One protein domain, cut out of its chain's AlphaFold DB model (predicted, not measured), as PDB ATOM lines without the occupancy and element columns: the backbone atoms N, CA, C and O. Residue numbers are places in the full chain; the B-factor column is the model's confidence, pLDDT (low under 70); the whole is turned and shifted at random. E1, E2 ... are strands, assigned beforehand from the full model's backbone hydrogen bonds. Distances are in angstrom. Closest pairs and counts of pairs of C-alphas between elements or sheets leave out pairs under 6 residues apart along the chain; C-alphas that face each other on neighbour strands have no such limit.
ATOM      1  N   VAL A 260     184.364 230.607 228.198       97.75
ATOM      2  CA  VAL A 260     185.691 230.373 228.779       97.75
ATOM      3  C   VAL A 260     186.652 231.486 228.369       97.75
ATOM      4  O   VAL A 260     186.787 231.779 227.182       97.75
ATOM      5  N   ASP A 261     187.337 232.069 229.345       97.50
ATOM      6  CA  ASP A 261     188.430 233.017 229.154       97.50
ATOM      7  C   ASP A 261     189.650 232.528 229.953       97.50
ATOM      8  O   ASP A 261     189.594 232.434 231.183       97.50
ATOM      9  N   LEU A 262     190.741 232.203 229.255       97.56
ATOM     10  CA  LEU A 262     192.037 231.947 229.881       97.56
ATOM     11  C   LEU A 262     192.777 233.264 230.129       97.56
ATOM     12  O   LEU A 262     192.724 234.187 229.313       97.56
ATOM     13  N   GLY A 263     193.468 233.335 231.261       97.06
ATOM     14  CA  GLY A 263     194.374 234.416 231.618       97.06
ATOM     15  C   GLY A 263     195.817 233.933 231.711       97.06
ATOM     16  O   GLY A 263     196.107 232.737 231.647       97.06
ATOM     17  N   ARG A 264     196.727 234.890 231.883       97.75
ATOM     18  CA  ARG A 264     198.149 234.633 232.099       97.75
ATOM     19  C   ARG A 264     198.574 235.153 233.460       97.75
ATOM     20  O   ARG A 264     198.201 236.260 233.839       97.75
ATOM     21  N   LEU A 265     199.356 234.349 234.164       98.00
ATOM     22  CA  LEU A 265     200.051 234.755 235.375       98.00
ATOM     23  C   LEU A 265     201.538 234.934 235.059       98.00
ATOM     24  O   LEU A 265     202.121 234.083 234.393       98.00
ATOM     25  N   THR A 266     202.146 236.012 235.543       98.19
ATOM     26  CA  THR A 266     203.603 236.190 235.514       98.19
ATOM     27  C   THR A 266     204.142 236.043 236.928       98.19
ATOM     28  O   THR A 266     203.600 236.651 237.852       98.19
ATOM     29  N   VAL A 267     205.171 235.218 237.099       97.81
ATOM     30  CA  VAL A 267     205.792 234.902 238.393       97.81
ATOM     31  C   VAL A 267     207.306 234.933 238.254       97.81
ATOM     32  O   VAL A 267     207.805 234.689 237.162       97.81
ATOM     33  N   ALA A 268     208.018 235.208 239.341       96.94
ATOM     34  CA  ALA A 268     209.455 234.957 239.417       96.94
ATOM     35  C   ALA A 268     209.719 233.462 239.660       96.94
ATOM     36  O   ALA A 268     208.892 232.787 240.297       96.94
ATOM     37  N   GLU A 269     210.836 232.963 239.140       95.50
ATOM     38  CA  GLU A 269     211.328 231.606 239.373       95.50
ATOM     39  C   GLU A 269     211.684 231.395 240.852       95.50
ATOM     40  O   GLU A 269     211.153 230.475 241.495       95.50
ATOM     41  N   GLY A 270     212.452 232.335 241.410       95.56
ATOM     42  CA  GLY A 270     212.955 232.348 242.776       95.56
ATOM     43  C   GLY A 270     214.103 231.367 243.007       95.56
ATOM     44  O   GLY A 270     214.272 230.406 242.279       95.56
ATOM     45  N   ASP A 271     214.820 231.538 244.114       94.75
ATOM     46  CA  ASP A 271     216.139 230.912 244.313       94.75
ATOM     47  C   ASP A 271     216.143 229.393 244.595       94.75
ATOM     48  O   ASP A 271     217.187 228.739 244.562       94.75
ATOM     49  N   SER A 272     215.010 228.803 245.008       94.56
ATOM     50  CA  SER A 272     214.967 227.385 245.411       94.56
ATOM     51  C   SER A 272     213.566 226.774 245.509       94.56
ATOM     52  O   SER A 272     212.540 227.450 245.630       94.56
ATOM     53  N   GLY A 273     213.535 225.437 245.557       95.19
ATOM     54  CA  GLY A 273     212.330 224.646 245.800       95.19
ATOM     55  C   GLY A 273     211.450 224.499 244.561       95.19
ATOM     56  O   GLY A 273     211.882 224.682 243.431       95.19
ATOM     57  N   THR A 274     210.192 224.104 244.752       97.19
ATOM     58  CA  THR A 274     209.226 223.986 243.652       97.19
ATOM     59  C   THR A 274     207.892 224.563 244.080       97.19
ATOM     60  O   THR A 274     207.320 224.150 245.092       97.19
ATOM     61  N   ARG A 275     207.365 225.496 243.290       96.75
ATOM     62  CA  ARG A 275     206.040 226.088 243.478       96.75
ATOM     63  C   ARG A 275     205.118 225.633 242.361       96.75
ATOM     64  O   ARG A 275     205.540 225.406 241.234       96.75
ATOM     65  N   THR A 276     203.842 225.449 242.677       97.62
ATOM     66  CA  THR A 276     202.829 225.122 241.671       97.62
ATOM     67  C   THR A 276     201.889 226.299 241.506       97.62
ATOM     68  O   THR A 276     201.201 226.682 242.451       97.62
ATOM     69  N   TYR A 277     201.837 226.837 240.296       97.12
ATOM     70  CA  TYR A 277     200.916 227.892 239.909       97.12
ATOM     71  C   TYR A 277     199.804 227.308 239.050       97.12
ATOM     72  O   TYR A 277     200.014 226.365 238.292       97.12
ATOM     73  N   ARG A 278     198.596 227.848 239.178       96.75
ATOM     74  CA  ARG A 278     197.452 227.423 238.367       96.75
ATOM     75  C   ARG A 278     197.180 228.468 237.308       96.75
ATOM     76  O   ARG A 278     197.159 229.660 237.615       96.75
ATOM     77  N   VAL A 279     196.935 228.015 236.086       97.12
ATOM     78  CA  VAL A 279     196.549 228.912 234.996       97.12
ATOM     79  C   VAL A 279     195.218 229.588 235.340       97.12
ATOM     80  O   VAL A 279     194.247 228.888 235.638       97.12
ATOM     81  N   PRO A 280     195.138 230.932 235.302       96.81
ATOM     82  CA  PRO A 280     193.882 231.630 235.529       96.81
ATOM     83  C   PRO A 280     192.846 231.236 234.473       96.81
ATOM     84  O   PRO A 280     193.070 231.408 233.276       96.81
ATOM     85  N   ALA A 281     191.692 230.741 234.913       96.81
ATOM     86  CA  ALA A 281     190.576 230.412 234.039       96.81
ATOM     87  C   ALA A 281     189.276 230.979 234.611       96.81
ATOM     88  O   ALA A 281     188.942 230.774 235.780       96.81
ATOM     89  N   ARG A 282     188.517 231.686 233.774       96.88
ATOM     90  CA  ARG A 282     187.178 232.171 234.111       96.88
ATOM     91  C   ARG A 282     186.165 231.516 233.194       96.88
ATOM     92  O   ARG A 282     186.286 231.595 231.976       96.88
ATOM     93  N   VAL A 283     185.133 230.921 233.786       96.56
ATOM     94  CA  VAL A 283     183.955 230.462 233.046       96.56
ATOM     95  C   VAL A 283     182.750 231.265 233.515       96.56
ATOM     96  O   VAL A 283     182.414 231.260 234.699       96.56
ATOM     97  N   SER A 284     182.127 231.999 232.597       94.81
ATOM     98  CA  SER A 284     180.950 232.846 232.845       94.81
ATOM     99  C   SER A 284     179.747 232.361 232.032       94.81
ATOM    100  O   SER A 284     179.900 231.475 231.201       94.81
ATOM    101  N   GLY A 285     178.554 232.916 232.254       92.31
ATOM    102  CA  GLY A 285     177.331 232.504 231.551       92.31
ATOM    103  C   GLY A 285     176.527 231.454 232.320       92.31
ATOM    104  O   GLY A 285     176.533 231.451 233.550       92.31
ATOM    105  N   HIS A 286     175.813 230.586 231.600       90.94
ATOM    106  CA  HIS A 286     174.886 229.601 232.168       90.94
ATOM    107  C   HIS A 286     175.042 228.227 231.506       90.94
ATOM    108  O   HIS A 286     175.617 228.114 230.430       90.94
ATOM    109  N   GLY A 287     174.492 227.188 232.139       92.38
ATOM    110  CA  GLY A 287     174.466 225.831 231.592       92.38
ATOM    111  C   GLY A 287     175.803 225.103 231.702       92.38
ATOM    112  O   GLY A 287     176.596 225.361 232.605       92.38
ATOM    113  N   SER A 288     176.025 224.165 230.788       94.44
ATOM    114  CA  SER A 288     177.268 223.415 230.661       94.44
ATOM    115  C   SER A 288     177.654 223.291 229.195       94.44
ATOM    116  O   SER A 288     176.817 223.394 228.293       94.44
ATOM    117  N   GLY A 289     178.940 223.087 228.962       94.75
ATOM    118  CA  GLY A 289     179.489 222.895 227.633       94.75
ATOM    119  C   GLY A 289     180.778 222.108 227.702       94.75
ATOM    120  O   GLY A 289     181.249 221.755 228.778       94.75
ATOM    121  N   GLN A 290     181.360 221.836 226.550       95.88
ATOM    122  CA  GLN A 290     182.597 221.094 226.445       95.88
ATOM    123  C   GLN A 290     183.616 221.891 225.655       95.88
ATOM    124  O   GLN A 290     183.345 222.402 224.561       95.88
ATOM    125  N   VAL A 291     184.811 221.949 226.219       96.75
ATOM    126  CA  VAL A 291     185.988 222.536 225.603       96.75
ATOM    127  C   VAL A 291     187.115 221.520 225.608       96.75
ATOM    128  O   VAL A 291     187.125 220.580 226.403       96.75
ATOM    129  N   ARG A 292     188.075 221.709 224.717       96.12
ATOM    130  CA  ARG A 292     189.334 220.979 224.729       96.12
ATOM    131  C   ARG A 292     190.425 221.935 225.180       96.12
ATOM    132  O   ARG A 292     190.540 223.027 224.626       96.12
ATOM    133  N   VAL A 293     191.149 221.544 226.219       96.81
ATOM    134  CA  VAL A 293     192.253 222.314 226.796       96.81
ATOM    135  C   VAL A 293     193.547 221.679 226.325       96.81
ATOM    136  O   VAL A 293     193.715 220.474 226.501       96.81
ATOM    137  N   TYR A 294     194.423 222.491 225.748       96.62
ATOM    138  CA  TYR A 294     195.745 222.121 225.267       96.62
ATOM    139  C   TYR A 294     196.796 222.740 226.184       96.62
ATOM    140  O   TYR A 294     196.684 223.915 226.528       96.62
ATOM    141  N   VAL A 295     197.803 221.964 226.563       95.69
ATOM    142  CA  VAL A 295     198.973 222.419 227.318       95.69
ATOM    143  C   VAL A 295     200.189 222.174 226.446       95.69
ATOM    144  O   VAL A 295     200.438 221.028 226.061       95.69
ATOM    145  N   LEU A 296     200.889 223.250 226.105       94.56
ATOM    146  CA  LEU A 296     202.065 223.207 225.250       94.56
ATOM    147  C   LEU A 296     203.301 223.014 226.120       94.56
ATOM    148  O   LEU A 296     203.473 223.675 227.147       94.56
ATOM    149  N   ASP A 297     204.156 222.097 225.696       92.19
ATOM    150  CA  ASP A 297     205.489 221.953 226.250       92.19
ATOM    151  C   ASP A 297     206.347 223.165 225.830       92.19
ATOM    152  O   ASP A 297     206.444 223.450 224.635       92.19
ATOM    153  N   PRO A 298     206.955 223.901 226.777       91.56
ATOM    154  CA  PRO A 298     207.647 225.157 226.480       91.56
ATOM    155  C   PRO A 298     208.949 224.971 225.687       91.56
ATOM    156  O   PRO A 298     209.459 225.943 225.142       91.56
ATOM    157  N   VAL A 299     209.493 223.749 225.624       89.06
ATOM    158  CA  VAL A 299     210.762 223.453 224.942       89.06
ATOM    159  C   VAL A 299     210.505 222.923 223.535       89.06
ATOM    160  O   VAL A 299     211.074 223.399 222.559       89.06
ATOM    161  N   THR A 300     209.639 221.920 223.423       90.25
ATOM    162  CA  THR A 300     209.357 221.213 222.167       90.25
ATOM    163  C   THR A 300     208.200 221.825 221.382       90.25
ATOM    164  O   THR A 300     208.049 221.545 220.195       90.25
ATOM    165  N   GLY A 301     207.349 222.624 222.033       88.56
ATOM    166  CA  GLY A 301     206.108 223.147 221.463       88.56
ATOM    167  C   GLY A 301     204.988 222.107 221.333       88.56
ATOM    168  O   GLY A 301     203.882 222.453 220.915       88.56
ATOM    169  N   HIS A 302     205.230 220.842 221.695       89.00
ATOM    170  CA  HIS A 302     204.235 219.784 221.565       89.00
ATOM    171  C   HIS A 302     203.050 220.001 222.506       89.00
ATOM    172  O   HIS A 302     203.211 220.239 223.703       89.00
ATOM    173  N   ALA A 303     201.838 219.864 221.968       91.44
ATOM    174  CA  ALA A 303     200.614 220.011 222.737       91.44
ATOM    175  C   ALA A 303     200.113 218.660 223.264       91.44
ATOM    176  O   ALA A 303     199.883 217.716 222.505       91.44
ATOM    177  N   THR A 304     199.848 218.596 224.566       93.12
ATOM    178  CA  THR A 304     198.968 217.574 225.152       93.12
ATOM    179  C   THR A 304     197.579 218.157 225.326       93.12
ATOM    180  O   THR A 304     197.434 219.365 225.518       93.12
ATOM    181  N   ASP A 305     196.538 217.331 225.265       94.56
ATOM    182  CA  ASP A 305     195.177 217.839 225.348       94.56
ATOM    183  C   ASP A 305     194.236 216.955 226.166       94.56
ATOM    184  O   ASP A 305     194.446 215.756 226.355       94.56
ATOM    185  N   ARG A 306     193.164 217.574 226.665       95.56
ATOM    186  CA  ARG A 306     192.065 216.871 227.325       95.56
ATOM    187  C   ARG A 306     190.730 217.553 227.089       95.56
ATOM    188  O   ARG A 306     190.630 218.773 226.955       95.56
ATOM    189  N   LEU A 307     189.684 216.740 227.102       95.81
ATOM    190  CA  LEU A 307     188.306 217.192 227.006       95.81
ATOM    191  C   LEU A 307     187.787 217.562 228.400       95.81
ATOM    192  O   LEU A 307     187.899 216.766 229.329       95.81
ATOM    193  N   VAL A 308     187.216 218.757 228.543       96.94
ATOM    194  CA  VAL A 308     186.733 219.297 229.818       96.94
ATOM    195  C   VAL A 308     185.286 219.738 229.662       96.94
ATOM    196  O   VAL A 308     184.959 220.525 228.771       96.94
ATOM    197  N   THR A 309     184.420 219.243 230.542       97.44
ATOM    198  CA  THR A 309     183.070 219.787 230.705       97.44
ATOM    199  C   THR A 309     183.155 221.009 231.606       97.44
ATOM    200  O   THR A 309     183.616 220.897 232.735       97.44
ATOM    201  N   VAL A 310     182.725 222.165 231.109       96.69
ATOM    202  CA  VAL A 310     182.805 223.443 231.816       96.69
ATOM    203  C   VAL A 310     181.444 223.891 232.319       96.69
ATOM    204  O   VAL A 310     180.437 223.798 231.612       96.69
ATOM    205  N   HIS A 311     181.457 224.448 233.523       95.12
ATOM    206  CA  HIS A 311     180.342 225.090 234.187       95.12
ATOM    207  C   HIS A 311     180.737 226.517 234.594       95.12
ATOM    208  O   HIS A 311     181.909 226.796 234.880       95.12
ATOM    209  N   PRO A 312     179.777 227.455 234.643       91.75
ATOM    210  CA  PRO A 312     180.008 228.780 235.200       91.75
ATOM    211  C   PRO A 312     180.637 228.701 236.596       91.75
ATOM    212  O   PRO A 312     180.203 227.922 237.441       91.75
ATOM    213  N   GLY A 313     181.664 229.517 236.838       83.62
ATOM    214  CA  GLY A 313     182.440 229.525 238.083       83.62
ATOM    215  C   GLY A 313     183.920 229.179 237.904       83.62
ATOM    216  O   GLY A 313     184.719 229.512 238.773       83.62
ATOM    217  N   GLY A 314     184.312 228.581 236.773       74.94
ATOM    218  CA  GLY A 314     185.718 228.492 236.346       74.94
ATOM    219  C   GLY A 314     186.563 227.377 236.964       74.94
ATOM    220  O   GLY A 314     187.754 227.311 236.689       74.94
ATOM    221  N   ARG A 315     185.975 226.491 237.772       86.50
ATOM    222  CA  ARG A 315     186.723 225.469 238.528       86.50
ATOM    223  C   ARG A 315     187.050 224.202 237.736       86.50
ATOM    224  O   ARG A 315     187.874 223.419 238.191       86.50
ATOM    225  N   ASP A 316     186.424 223.991 236.579       93.25
ATOM    226  CA  ASP A 316     186.615 222.763 235.793       93.25
ATOM    227  C   ASP A 316     187.945 222.743 235.017       93.25
ATOM    228  O   ASP A 316     188.445 221.678 234.650       93.25
ATOM    229  N   ILE A 317     188.537 223.915 234.759       95.19
ATOM    230  CA  ILE A 317     189.835 224.036 234.086       95.19
ATOM    231  C   ILE A 317     190.913 224.219 235.153       95.19
ATOM    232  O   ILE A 317     191.204 225.334 235.572       95.19
ATOM    233  N   ASP A 318     191.511 223.106 235.574       94.62
ATOM    234  CA  ASP A 318     192.608 223.097 236.548       94.62
ATOM    235  C   ASP A 318     193.907 222.625 235.888       94.62
ATOM    236  O   ASP A 318     194.124 221.419 235.722       94.62
ATOM    237  N   VAL A 319     194.734 223.570 235.431       96.88
ATOM    238  CA  VAL A 319     196.039 223.287 234.813       96.88
ATOM    239  C   VAL A 319     197.150 223.757 235.757       96.88
ATOM    240  O   VAL A 319     197.414 224.963 235.825       96.88
ATOM    241  N   PRO A 320     197.772 222.837 236.515       96.69
ATOM    242  CA  PRO A 320     198.900 223.157 237.376       96.69
ATOM    243  C   PRO A 320     200.207 223.195 236.577       96.69
ATOM    244  O   PRO A 320     200.531 222.251 235.860       96.69
ATOM    245  N   ILE A 321     200.984 224.256 236.767       96.69
ATOM    246  CA  ILE A 321     202.341 224.429 236.248       96.69
ATOM    247  C   ILE A 321     203.303 224.411 237.429       96.69
ATOM    248  O   ILE A 321     203.150 225.187 238.374       96.69
ATOM    249  N   LYS A 322     204.282 223.505 237.391       96.12
ATOM    250  CA  LYS A 322     205.358 223.446 238.381       96.12
ATOM    251  C   LYS A 322     206.502 224.338 237.919       96.12
ATOM    252  O   LYS A 322     206.973 224.177 236.802       96.12
ATOM    253  N   VAL A 323     206.934 225.227 238.799       96.44
ATOM    254  CA  VAL A 323     208.075 226.123 238.616       96.44
ATOM    255  C   VAL A 323     209.105 225.735 239.660       96.44
ATOM    256  O   VAL A 323     208.788 225.702 240.853       96.44
ATOM    257  N   VAL A 324     210.287 225.346 239.202       95.06
ATOM    258  CA  VAL A 324     211.417 224.992 240.061       95.06
ATOM    259  C   VAL A 324     212.252 226.244 240.200       95.06
ATOM    260  O   VAL A 324     212.550 226.834 239.181       95.06
ATOM    261  N   GLY A 325     212.555 226.639 241.430       95.06
ATOM    262  CA  GLY A 325     213.416 227.778 241.696       95.06
ATOM    263  C   GLY A 325     214.891 227.395 241.655       95.06
ATOM    264  O   GLY A 325     215.238 226.294 242.108       95.06
ATOM    265  N   ASN A 326     215.744 228.279 241.148       93.12
ATOM    266  CA  ASN A 326     217.183 228.085 241.063       93.12
ATOM    267  C   ASN A 326     217.933 229.435 241.144       93.12
ATOM    268  O   ASN A 326     217.288 230.460 241.291       93.12
ATOM    269  N   THR A 327     219.271 229.412 241.166       93.88
ATOM    270  CA  THR A 327     220.118 230.615 241.326       93.88
ATOM    271  C   THR A 327     221.050 230.853 240.132       93.88
ATOM    272  O   THR A 327     222.174 231.330 240.304       93.88
ATOM    273  N   ARG A 328     220.694 230.353 238.948       92.69
ATOM    274  CA  ARG A 328     221.501 230.433 237.730       92.69
ATOM    275  C   ARG A 328     220.707 231.180 236.683       92.69
ATOM    276  O   ARG A 328     219.662 230.709 236.250       92.69
ATOM    277  N   TYR A 329     221.322 232.254 236.200       93.19
ATOM    278  CA  TYR A 329     220.791 233.067 235.120       93.19
ATOM    279  C   TYR A 329     220.348 232.230 233.920       93.19
ATOM    280  O   TYR A 329     221.087 231.370 233.414       93.19
ATOM    281  N   GLY A 330     219.147 232.539 233.453       92.56
ATOM    282  CA  GLY A 330     218.473 231.842 232.382       92.56
ATOM    283  C   GLY A 330     217.651 232.768 231.491       92.56
ATOM    284  O   GLY A 330     217.912 233.958 231.331       92.56
ATOM    285  N   SER A 331     216.666 232.177 230.823       91.94
ATOM    286  CA  SER A 331     215.670 232.895 230.031       91.94
ATOM    287  C   SER A 331     214.300 232.687 230.641       91.94
ATOM    288  O   SER A 331     214.015 231.631 231.202       91.94
ATOM    289  N   ASP A 332     213.415 233.658 230.435       94.69
ATOM    290  CA  ASP A 332     212.010 233.484 230.770       94.69
ATOM    291  C   ASP A 332     211.435 232.216 230.132       94.69
ATOM    292  O   ASP A 332     211.549 231.992 228.923       94.69
ATOM    293  N   VAL A 333     210.702 231.442 230.927       95.19
ATOM    294  CA  VAL A 333     210.000 230.252 230.448       95.19
ATOM    295  C   VAL A 333     208.509 230.539 230.373       95.19
ATOM    296  O   VAL A 333     207.870 230.947 231.344       95.19
ATOM    297  N   THR A 334     207.914 230.300 229.207       95.81
ATOM    298  CA  THR A 334     206.481 230.506 228.988       95.81
ATOM    299  C   THR A 334     205.756 229.180 228.789       95.81
ATOM    300  O   THR A 334     205.917 228.513 227.777       95.81
ATOM    301  N   TYR A 335     204.902 228.831 229.751       96.81
ATOM    302  CA  TYR A 335     204.006 227.679 229.684       96.81
ATOM    303  C   TYR A 335     202.667 228.105 229.090       96.81
ATOM    304  O   TYR A 335     201.846 228.718 229.783       96.81
ATOM    305  N   ASP A 336     202.444 227.780 227.821       96.94
ATOM    306  CA  ASP A 336     201.233 228.156 227.098       96.94
ATOM    307  C   ASP A 336     200.103 227.139 227.266       96.94
ATOM    308  O   ASP A 336     200.273 225.924 227.138       96.94
ATOM    309  N   VAL A 337     198.904 227.661 227.523       97.44
ATOM    310  CA  VAL A 337     197.668 226.880 227.583       97.44
ATOM    311  C   VAL A 337     196.650 227.488 226.643       97.44
ATOM    312  O   VAL A 337     196.355 228.684 226.708       97.44
ATOM    313  N   LEU A 338     196.081 226.642 225.791       97.06
ATOM    314  CA  LEU A 338     195.073 227.030 224.817       97.06
ATOM    315  C   LEU A 338     193.751 226.311 225.090       97.06
ATOM    316  O   LEU A 338     193.721 225.187 225.586       97.06
ATOM    317  N   VAL A 339     192.632 226.936 224.736       96.44
ATOM    318  CA  VAL A 339     191.304 226.326 224.846       96.44
ATOM    319  C   VAL A 339     190.504 226.493 223.564       96.44
ATOM    320  O   VAL A 339     190.447 227.568 222.969       96.44
ATOM    321  N   LYS A 340     189.838 225.414 223.155       95.06
ATOM    322  CA  LYS A 340     188.975 225.375 221.975       95.06
ATOM    323  C   LYS A 340     187.579 224.891 222.334       95.06
ATOM    324  O   LYS A 340     187.421 223.888 223.029       95.06
ATOM    325  N   ALA A 341     186.556 225.581 221.837       94.31
ATOM    326  CA  ALA A 341     185.175 225.132 221.983       94.31
ATOM    327  C   ALA A 341     184.945 223.832 221.199       94.31
ATOM    328  O   ALA A 341     185.333 223.733 220.035       94.31
ATOM    329  N   VAL A 342     184.281 222.859 221.827       92.38
ATOM    330  CA  VAL A 342     183.886 221.595 221.185       92.38
ATOM    331  C   VAL A 342     182.379 221.574 220.967       92.38
ATOM    332  O   VAL A 342     181.920 221.454 219.834       92.38
ATOM    333  N   HIS A 343     181.593 221.739 222.033       89.94
ATOM    334  CA  HIS A 343     180.139 221.850 221.927       89.94
ATOM    335  C   HIS A 343     179.551 222.646 223.089       89.94
ATOM    336  O   HIS A 343     180.040 222.568 224.209       89.94
ATOM    337  N   GLY A 344     178.478 223.400 222.837       91.31
ATOM    338  CA  GLY A 344     177.722 224.066 223.903       91.31
ATOM    339  C   GLY A 344     178.526 225.063 224.745       91.31
ATOM    340  O   GLY A 344     178.122 225.341 225.859       91.31
ATOM    341  N   ALA A 345     179.645 225.589 224.245       94.81
ATOM    342  CA  ALA A 345     180.475 226.586 224.916       94.81
ATOM    343  C   ALA A 345     181.006 227.595 223.894       94.81
ATOM    344  O   ALA A 345     181.121 227.284 222.706       94.81
ATOM    345  N   VAL A 346     181.360 228.787 224.364       95.44
ATOM    346  CA  VAL A 346     182.101 229.782 223.582       95.44
ATOM    347  C   VAL A 346     183.436 230.071 224.252       95.44
ATOM    348  O   VAL A 346     183.569 229.984 225.471       95.44
ATOM    349  N   VAL A 347     184.434 230.420 223.450       95.88
ATOM    350  CA  VAL A 347     185.750 230.829 223.941       95.88
ATOM    351  C   VAL A 347     185.915 232.310 223.652       95.88
ATOM    352  O   VAL A 347     185.675 232.758 222.532       95.88
ATOM    353  N   GLY A 348     186.271 233.065 224.683       95.19
ATOM    354  CA  GLY A 348     186.605 234.472 224.582       95.19
ATOM    355  C   GLY A 348     188.104 234.663 224.415       95.19
ATOM    356  O   GLY A 348     188.582 234.854 223.301       95.19
ATOM    357  N   SER A 349     188.838 234.572 225.523       96.44
ATOM    358  CA  SER A 349     190.298 234.453 225.516       96.44
ATOM    359  C   SER A 349     190.705 232.987 225.378       96.44
ATOM    360  O   SER A 349     190.543 232.199 226.313       96.44
ATOM    361  N   TYR A 350     191.198 232.615 224.194       95.88
ATOM    362  CA  TYR A 350     191.580 231.235 223.897       95.88
ATOM    363  C   TYR A 350     192.965 230.857 224.417       95.88
ATOM    364  O   TYR A 350     193.257 229.668 224.462       95.88
ATOM    365  N   GLY A 351     193.810 231.832 224.760       96.69
ATOM    366  CA  GLY A 351     195.199 231.617 225.151       96.69
ATOM    367  C   GLY A 351     195.510 232.247 226.502       96.69
ATOM    368  O   GLY A 351     195.051 233.343 226.814       96.69
ATOM    369  N   GLY A 352     196.295 231.538 227.301       96.88
ATOM    370  CA  GLY A 352     196.749 231.955 228.619       96.88
ATOM    371  C   GLY A 352     197.930 231.103 229.060       96.88
ATOM    372  O   GLY A 352     198.570 230.461 228.229       96.88
ATOM    373  N   GLY A 353     198.217 231.085 230.359       97.56
ATOM    374  CA  GLY A 353     199.313 230.272 230.877       97.56
ATOM    375  C   GLY A 353     200.034 230.866 232.076       97.56
ATOM    376  O   GLY A 353     199.485 231.689 232.815       97.56
ATOM    377  N   VAL A 354     201.285 230.447 232.247       98.38
ATOM    378  CA  VAL A 354     202.210 230.993 233.245       98.38
ATOM    379  C   VAL A 354     203.494 231.409 232.536       98.38
ATOM    380  O   VAL A 354     204.091 230.605 231.829       98.38
ATOM    381  N   THR A 355     203.908 232.658 232.719       98.25
ATOM    382  CA  THR A 355     205.245 233.126 232.340       98.25
ATOM    383  C   THR A 355     206.092 233.202 233.596       98.25
ATOM    384  O   THR A 355     205.763 233.942 234.524       98.25
ATOM    385  N   VAL A 356     207.158 232.420 233.619       97.69
ATOM    386  CA  VAL A 356     208.177 232.428 234.658       97.69
ATOM    387  C   VAL A 356     209.268 233.383 234.205       97.69
ATOM    388  O   VAL A 356     209.789 233.230 233.104       97.69
ATOM    389  N   ARG A 357     209.534 234.403 235.015       97.44
ATOM    390  CA  ARG A 357     210.641 235.330 234.823       97.44
ATOM    391  C   ARG A 357     211.864 234.789 235.535       97.44
ATOM    392  O   ARG A 357     211.749 234.452 236.713       97.44
ATOM    393  N   ASP A 358     212.975 234.782 234.818       95.88
ATOM    394  CA  ASP A 358     214.291 234.638 235.426       95.88
ATOM    395  C   ASP A 358     214.546 235.874 236.305       95.88
ATOM    396  O   ASP A 358     214.408 237.014 235.844       95.88
TER     397      ASP A 358
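Overview. This is residues 260 to 358 of the 497 residues of an uncharacterized protein of Streptomyces sp. SID6137 (UniProt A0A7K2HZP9). The domain is a long sandwich of strands: a strongly twisted, curled sheet, E2 E9 E8 E5 E6, is partly face to face with the small sheet E3 E7, and the strands run along the longest axis. The short pair E1 and E4 bridges the two, E1 running on into E2 and E3 into E4. The printed part has 99 residues with nine named strands, E1 to E9 in chain order, and no named helix: all strand. The large sheet is mixed, the two small ones antiparallel; the whole is compact, with a radius of gyration of the C-alphas of 14.5 A, and spans 47 by 25 by 18 A.

Arrangement. E1, residues 260 to 262, is antiparallel to E4, residues 281 to 284, with N 261 and O 282 2.9 A apart. E2, residues 264 to 268, is an edge strand parallel to E9, residues 351 to 357, with N 265 and O 353 3.0 A apart. E3, residues 274 to 278, is antiparallel to E7, residues 320 to 324, with N 275 and O 323 2.8 A apart. E5, residues 289 to 296, and E6, residues 303 to 310, form a hairpin, with N 291 and O 308 2.9 A apart; E6 bends by 51 degrees at residue 307. E8, residues 333 to 343, is antiparallel to E5, with N 292 and O 340 2.8 A apart, and forms a hairpin with E9, with N 335 and O 354 2.9 A apart. In the sandwich, two sheets face to face, the closest C-alphas of E7 and E9 are those of Ile 321 and Val 354, 7.2 A apart.

Along the chain. E1 begins at C-alpha 260, (185.691, 230.373, 228.779). E5 measures 22.7 A, E6 20.3 A, E8 32.2 A and E9 18.6 A. E9 ends at C-alpha 357, (210.641, 235.330, 234.823).

Size, cuts and confidence. The C-alphas of Gly 287 and Arg 328 are the two farthest apart, 47.7 A. The printed part has no cut, no link is long, and no printed residue is under 70 in pLDDT.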